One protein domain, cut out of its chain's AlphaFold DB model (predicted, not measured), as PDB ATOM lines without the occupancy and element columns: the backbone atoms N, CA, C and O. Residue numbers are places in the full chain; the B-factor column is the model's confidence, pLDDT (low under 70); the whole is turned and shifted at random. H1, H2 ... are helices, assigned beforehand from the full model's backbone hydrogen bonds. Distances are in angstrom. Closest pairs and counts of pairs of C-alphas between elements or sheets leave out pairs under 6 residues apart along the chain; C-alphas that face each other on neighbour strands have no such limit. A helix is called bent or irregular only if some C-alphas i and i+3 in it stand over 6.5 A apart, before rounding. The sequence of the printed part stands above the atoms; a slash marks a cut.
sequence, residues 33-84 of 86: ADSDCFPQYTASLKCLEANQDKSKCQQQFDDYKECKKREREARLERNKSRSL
ATOM      1  N   ALA A  33     315.831 294.437 311.060       88.50
ATOM      2  CA  ALA A  33     316.561 295.537 310.428       88.50
ATOM      3  C   ALA A  33     318.073 295.286 310.285       88.50
ATOM      4  O   ALA A  33     318.690 295.856 309.394       88.50
ATOM      5  N   ASP A  34     318.650 294.424 311.125       87.44
ATOM      6  CA  ASP A  34     320.076 294.073 311.097       87.44
ATOM      7  C   ASP A  34     320.342 292.827 310.230       87.44
ATOM      8  O   ASP A  34     321.476 292.371 310.116       87.44
ATOM      9  N   SER A  35     319.286 292.219 309.682       90.62
ATOM     10  CA  SER A  35     319.358 291.027 308.841       90.62
ATOM     11  C   SER A  35     319.682 291.430 307.407       90.62
ATOM     12  O   SER A  35     319.058 292.341 306.862       90.62
ATOM     13  N   ASP A  36     320.537 290.662 306.740       92.88
ATOM     14  CA  ASP A  36     320.788 290.815 305.303       92.88
ATOM     15  C   ASP A  36     319.514 290.535 304.478       92.88
ATOM     16  O   ASP A  36     319.405 290.932 303.321       92.88
ATOM     17  N   CYS A  37     318.517 289.888 305.097       96.19
ATOM     18  CA  CYS A  37     317.198 289.611 304.530       96.19
ATOM     19  C   CYS A  37     316.182 290.752 304.688       96.19
ATOM     20  O   CYS A  37     315.012 290.601 304.315       96.19
ATOM     21  N   PHE A  38     316.586 291.888 305.265       96.31
ATOM     22  CA  PHE A  38     315.727 293.062 305.405       96.31
ATOM     23  C   PHE A  38     315.150 293.573 304.068       96.31
ATOM     24  O   PHE A  38     313.962 293.913 304.036       96.31
ATOM     25  N   PRO A  39     315.885 293.574 302.934       96.50
ATOM     26  CA  PRO A  39     315.325 293.975 301.644       96.50
ATOM     27  C   PRO A  39     314.114 293.128 301.227       96.50
ATOM     28  O   PRO A  39     313.083 293.684 300.853       96.50
ATOM     29  N   GLN A  40     314.181 291.801 301.371       96.75
ATOM     30  CA  GLN A  40     313.069 290.898 301.041       96.75
ATOM     31  C   GLN A  40     311.910 291.059 302.028       96.75
ATOM     32  O   GLN A  40     310.745 291.060 301.632       96.75
ATOM     33  N   TYR A  41     312.217 291.271 303.311       96.06
ATOM     34  CA  TYR A  41     311.197 291.567 304.313       96.06
ATOM     35  C   TYR A  41     310.410 292.834 303.952       96.06
ATOM     36  O   TYR A  41     309.181 292.802 303.877       96.06
ATOM     37  N   THR A  42     311.102 293.934 303.647       96.88
ATOM     38  CA  THR A  42     310.436 295.184 303.254       96.88
ATOM     39  C   THR A  42     309.679 295.052 301.933       96.88
ATOM     40  O   THR A  42     308.590 295.608 301.810       96.88
ATOM     41  N   ALA A  43     310.189 294.285 300.965       96.19
ATOM     42  CA  ALA A  43     309.478 294.003 299.720       96.19
ATOM     43  C   ALA A  43     308.173 293.221 299.962       96.19
ATOM     44  O   ALA A  43     307.141 293.548 299.375       96.19
ATOM     45  N   SER A  44     308.182 292.256 300.889       94.88
ATOM     46  CA  SER A  44     306.977 291.513 301.274       94.88
ATOM     47  C   SER A  44     305.913 292.411 301.918       94.88
ATOM     48  O   SER A  44     304.733 292.290 301.588       94.88
ATOM     49  N   LEU A  45     306.324 293.368 302.762       95.06
ATOM     50  CA  LEU A  45     305.416 294.346 303.369       95.06
ATOM     51  C   LEU A  45     304.830 295.297 302.323       95.06
ATOM     52  O   LEU A  45     303.614 295.451 302.266       95.06
ATOM     53  N   LYS A  46     305.664 295.842 301.429       96.56
ATOM     54  CA  LYS A  46     305.200 296.690 300.318       96.56
ATOM     55  C   LYS A  46     304.200 295.967 299.420       96.56
ATOM     56  O   LYS A  46     303.241 296.567 298.945       96.56
ATOM     57  N   CYS A  47     304.399 294.668 299.193       96.38
ATOM     58  CA  CYS A  47     303.454 293.882 298.411       96.38
ATOM     59  C   CYS A  47     302.091 293.761 299.106       96.38
ATOM     60  O   CYS A  47     301.070 293.900 298.433       96.38
ATOM     61  N   LEU A  48     302.070 293.553 300.430       94.88
ATOM     62  CA  LEU A  48     300.834 293.532 301.220       94.88
ATOM     63  C   LEU A  48     300.127 294.892 301.254       94.88
ATOM     64  O   LEU A  48     298.904 294.938 301.293       94.88
ATOM     65  N   GLU A  49     300.879 295.990 301.253       95.00
ATOM     66  CA  GLU A  49     300.312 297.342 301.188       95.00
ATOM     67  C   GLU A  49     299.659 297.615 299.826       95.00
ATOM     68  O   GLU A  49     298.603 298.238 299.755       95.00
ATOM     69  N   ALA A  50     300.268 297.119 298.745       94.69
ATOM     70  CA  ALA A  50     299.786 297.322 297.381       94.69
ATOM     71  C   ALA A  50     298.683 296.336 296.950       94.69
ATOM     72  O   ALA A  50     297.934 296.629 296.018       94.69
ATOM     73  N   ASN A  51     298.581 295.165 297.587       90.50
ATOM     74  CA  ASN A  51     297.659 294.098 297.195       90.50
ATOM     75  C   ASN A  51     296.843 293.605 298.391       90.50
ATOM     76  O   ASN A  51     297.402 293.148 299.384       90.50
ATOM     77  N   GLN A  52     295.514 293.574 298.256       84.81
ATOM     78  CA  GLN A  52     294.652 292.945 299.266       84.81
ATOM     79  C   GLN A  52     294.793 291.410 299.294       84.81
ATOM     80  O   GLN A  52     294.625 290.788 300.342       84.81
ATOM     81  N   ASP A  53     295.157 290.795 298.163       90.56
ATOM     82  CA  ASP A  53     295.329 289.346 298.052       90.56
ATOM     83  C   ASP A  53     296.753 288.920 298.422       90.56
ATOM     84  O   ASP A  53     297.693 289.065 297.635       90.56
ATOM     85  N   LYS A  54     296.915 288.303 299.596       85.75
ATOM     86  CA  LYS A  54     298.223 287.813 300.068       85.75
ATOM     87  C   LYS A  54     298.886 286.806 299.127       85.75
ATOM     88  O   LYS A  54     300.112 286.752 299.072       85.75
ATOM     89  N   SER A  55     298.099 286.024 298.387       93.12
ATOM     90  CA  SER A  55     298.610 285.019 297.446       93.12
ATOM     91  C   SER A  55     299.458 285.632 296.327       93.12
ATOM     92  O   SER A  55     300.405 285.001 295.871       93.12
ATOM     93  N   LYS A  56     299.196 286.889 295.937       93.81
ATOM     94  CA  LYS A  56     300.004 287.617 294.943       93.81
ATOM     95  C   LYS A  56     301.405 287.967 295.455       93.81
ATOM     96  O   LYS A  56     302.305 288.221 294.664       93.81
ATOM     97  N   CYS A  57     301.599 287.942 296.772       96.06
ATOM     98  CA  CYS A  57     302.858 288.269 297.436       96.06
ATOM     99  C   CYS A  57     303.676 287.039 297.836       96.06
ATOM    100  O   CYS A  57     304.717 287.185 298.475       96.06
ATOM    101  N   GLN A  58     303.220 285.836 297.475       95.88
ATOM    102  CA  GLN A  58     303.808 284.571 297.911       95.88
ATOM    103  C   GLN A  58     305.313 284.493 297.614       95.88
ATOM    104  O   GLN A  58     306.091 284.168 298.509       95.88
ATOM    105  N   GLN A  59     305.728 284.922 296.419       96.25
ATOM    106  CA  GLN A  59     307.137 284.937 296.021       96.25
ATOM    107  C   GLN A  59     308.010 285.775 296.967       96.25
ATOM    108  O   GLN A  59     309.056 285.313 297.400       96.25
ATOM    109  N   GLN A  60     307.552 286.966 297.375       96.75
ATOM    110  CA  GLN A  60     308.319 287.845 298.270       96.75
ATOM    111  C   GLN A  60     308.535 287.206 299.650       96.75
ATOM    112  O   GLN A  60     309.588 287.358 300.269       96.75
ATOM    113  N   PHE A  61     307.534 286.468 300.139       95.81
ATOM    114  CA  PHE A  61     307.652 285.732 301.395       95.81
ATOM    115  C   PHE A  61     308.564 284.516 301.273       95.81
ATOM    116  O   PHE A  61     309.286 284.208 302.223       95.81
ATOM    117  N   ASP A  62     308.530 283.821 300.143       97.75
ATOM    118  CA  ASP A  62     309.365 282.646 299.929       97.75
ATOM    119  C   ASP A  62     310.837 283.039 299.735       97.75
ATOM    120  O   ASP A  62     311.697 282.449 300.393       97.75
ATOM    121  N   ASP A  63     311.116 284.130 299.015       97.56
ATOM    122  CA  ASP A  63     312.455 284.723 298.905       97.56
ATOM    123  C   ASP A  63     313.002 285.142 300.284       97.56
ATOM    124  O   ASP A  63     314.166 284.893 300.620       97.56
ATOM    125  N   TYR A  64     312.156 285.744 301.132       96.56
ATOM    126  CA  TYR A  64     312.528 286.095 302.506       96.56
ATOM    127  C   TYR A  64     312.862 284.853 303.347       96.56
ATOM    128  O   TYR A  64     313.887 284.828 304.036       96.56
ATOM    129  N   LYS A  65     312.035 283.801 303.289       96.88
ATOM    130  CA  LYS A  65     312.294 282.542 304.012       96.88
ATOM    131  C   LYS A  65     313.586 281.883 303.548       96.88
ATOM    132  O   LYS A  65     314.358 281.420 304.388       96.88
ATOM    133  N   GLU A  66     313.820 281.844 302.239       97.94
ATOM    134  CA  GLU A  66     315.046 281.291 301.675       97.94
ATOM    135  C   GLU A  66     316.263 282.073 302.175       97.94
ATOM    136  O   GLU A  66     317.223 281.482 302.672       97.94
ATOM    137  N   CYS A  67     316.187 283.405 302.163       97.56
ATOM    138  CA  CYS A  67     317.240 284.245 302.712       97.56
ATOM    139  C   CYS A  67     317.516 283.937 304.196       97.56
ATOM    140  O   CYS A  67     318.666 283.685 304.570       97.56
ATOM    141  N   LYS A  68     316.478 283.868 305.045       95.12
ATOM    142  CA  LYS A  68     316.639 283.547 306.477       95.12
ATOM    143  C   LYS A  68     317.215 282.152 306.704       95.12
ATOM    144  O   LYS A  68     317.950 281.942 307.673       95.12
ATOM    145  N   LYS A  69     316.894 281.194 305.829       96.75
ATOM    146  CA  LYS A  69     317.488 279.855 305.854       96.75
ATOM    147  C   LYS A  69     318.994 279.927 305.580       96.75
ATOM    148  O   LYS A  69     319.759 279.404 306.388       96.75
ATOM    149  N   ARG A  70     319.421 280.657 304.542       95.75
ATOM    150  CA  ARG A  70     320.849 280.855 304.221       95.75
ATOM    151  C   ARG A  70     321.615 281.554 305.346       95.75
ATOM    152  O   ARG A  70     322.691 281.100 305.723       95.75
ATOM    153  N   GLU A  71     321.056 282.605 305.950       94.38
ATOM    154  CA  GLU A  71     321.680 283.264 307.112       94.38
ATOM    155  C   GLU A  71     321.897 282.292 308.281       94.38
ATOM    156  O   GLU A  71     322.921 282.334 308.970       94.38
ATOM    157  N   ARG A  72     320.926 281.406 308.527       93.38
ATOM    158  CA  ARG A  72     321.033 280.387 309.574       93.38
ATOM    159  C   ARG A  72     322.136 279.384 309.256       93.38
ATOM    160  O   ARG A  72     322.926 279.071 310.143       93.38
ATOM    161  N   GLU A  73     322.205 278.910 308.019       94.38
ATOM    162  CA  GLU A  73     323.246 277.988 307.557       94.38
ATOM    163  C   GLU A  73     324.643 278.616 307.679       94.38
ATOM    164  O   GLU A  73     325.532 278.007 308.271       94.38
ATOM    165  N   ALA A  74     324.811 279.879 307.272       92.75
ATOM    166  CA  ALA A  74     326.066 280.619 307.430       92.75
ATOM    167  C   ALA A  74     326.470 280.821 308.903       92.75
ATOM    168  O   ALA A  74     327.654 280.848 309.251       92.75
ATOM    169  N   ARG A  75     325.501 280.969 309.814       90.56
ATOM    170  CA  ARG A  75     325.777 281.003 311.261       90.56
ATOM    171  C   ARG A  75     326.205 279.641 311.798       90.56
ATOM    172  O   ARG A  75     327.095 279.590 312.645       90.56
ATOM    173  N   LEU A  76     325.566 278.566 311.342       91.00
ATOM    174  CA  LEU A  76     325.891 277.202 311.758       91.00
ATOM    175  C   LEU A  76     327.282 276.785 311.268       91.00
ATOM    176  O   LEU A  76     328.039 276.210 312.044       91.00
ATOM    177  N   GLU A  77     327.651 277.139 310.037       91.00
ATOM    178  CA  GLU A  77     328.987 276.891 309.481       91.00
ATOM    179  C   GLU A  77     330.076 277.608 310.303       91.00
ATOM    180  O   GLU A  77     330.996 276.957 310.804       91.00
ATOM    181  N   ARG A  78     329.892 278.904 310.598       89.06
ATOM    182  CA  ARG A  78     330.808 279.666 311.469       89.06
ATOM    183  C   ARG A  78     330.891 279.125 312.896       89.06
ATOM    184  O   ARG A  78     331.920 279.249 313.558       89.06
ATOM    185  N   ASN A  79     329.801 278.573 313.425       85.38
ATOM    186  CA  ASN A  79     329.817 277.955 314.750       85.38
ATOM    187  C   ASN A  79     330.556 276.611 314.732       85.38
ATOM    188  O   ASN A  79     331.329 276.344 315.651       85.38
ATOM    189  N   LYS A  80     330.387 275.819 313.667       87.81
ATOM    190  CA  LYS A  80     331.102 274.555 313.466       87.81
ATOM    191  C   LYS A  80     332.612 274.774 313.397       87.81
ATOM    192  O   LYS A  80     333.348 274.065 314.076       87.81
ATOM    193  N   SER A  81     333.072 275.777 312.647       74.69
ATOM    194  CA  SER A  81     334.501 276.110 312.558       74.69
ATOM    195  C   SER A  81     335.074 276.657 313.872       74.69
ATOM    196  O   SER A  81     336.215 276.354 314.208       74.69
ATOM    197  N   ARG A  82     334.277 277.378 314.674       75.69
ATOM    198  CA  ARG A  82     334.683 277.833 316.021       75.69
ATOM    199  C   ARG A  82     334.720 276.726 317.078       75.69
ATOM    200  O   ARG A  82     335.437 276.876 318.058       75.69
ATOM    201  N   SER A  83     333.956 275.648 316.912       65.56
ATOM    202  CA  SER A  83     333.842 274.573 317.910       65.56
ATOM    203  C   SER A  83     334.973 273.537 317.853       65.56
ATOM    204  O   SER A  83     335.022 272.672 318.723       65.56
ATOM    205  N   LEU A  84     335.850 273.573 316.844       62.72
ATOM    206  CA  LEU A  84     336.859 272.527 316.621       62.72
ATOM    207  C   LEU A  84     338.224 272.789 317.289       62.72
ATOM    208  O   LEU A  84     339.086 271.921 317.220       62.72
TER     209      LEU A  84
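AT A GLANCE: This is residues 33 to 84 of the 86 residues of an uncharacterized protein of Oryza brachyantha (UniProt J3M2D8). The printed part is a helical hairpin with unequal arms: a short helix, H1, lies side by side with the first part of a much longer helix, H2, whose far end runs on alone and sticks out with residues 72 to 84. A tight turn joins the two helices at one end of the rod, and a short stretch without a named element comes before H1. There are 52 printed residues, with two named helices, H1 then H2, and no named strand; the class is all helix. The whole is only just loose, close to extended, with a radius of gyration of the C-alphas of 14.4 A and spans of 50 by 19 by 8 A.

HOW THE PARTS SIT: H1, residues 38 to 50, and H2, residues 54 to 82, form a helical hairpin with a tight link of 3 residues. They touch, with 17 pairs of C-alphas within 8 A; the closest C-alphas are those of Ser 44 and Gln 60, 4.9 A apart. H2 touches H1 with residues 54 to 64 alone. Their lines stand at a shallow tilt of 13 degrees, and they run opposite ways. H2 has a kink of 33 degrees near residue 61. In H1 every O i to N i+4 pair is within hydrogen-bond range; in H2, 22 of 25 are.

IN THESE COORDINATES: H1 begins at C-alpha 38 at (315.727, 293.062, 305.405) and measures 18.3 A from first to last C-alpha. H2 begins at C-alpha 54 at (298.223, 287.813, 300.068) and ends at C-alpha 82 at (334.683, 277.833, 316.021), 41.0 A away. H2 is irregular: C-alphas 56 and 59 are 7.7 A apart.

THE WHOLE: The two C-alphas farthest apart are those of Gln 52 and Leu 84, at 50.0 A. Without residues 72 to 84, which stand free, the body spans 29 by 16 by 7 A. The printed part has no cut. Its mean pLDDT is 91.9, and residues 83 to 84 are under 70.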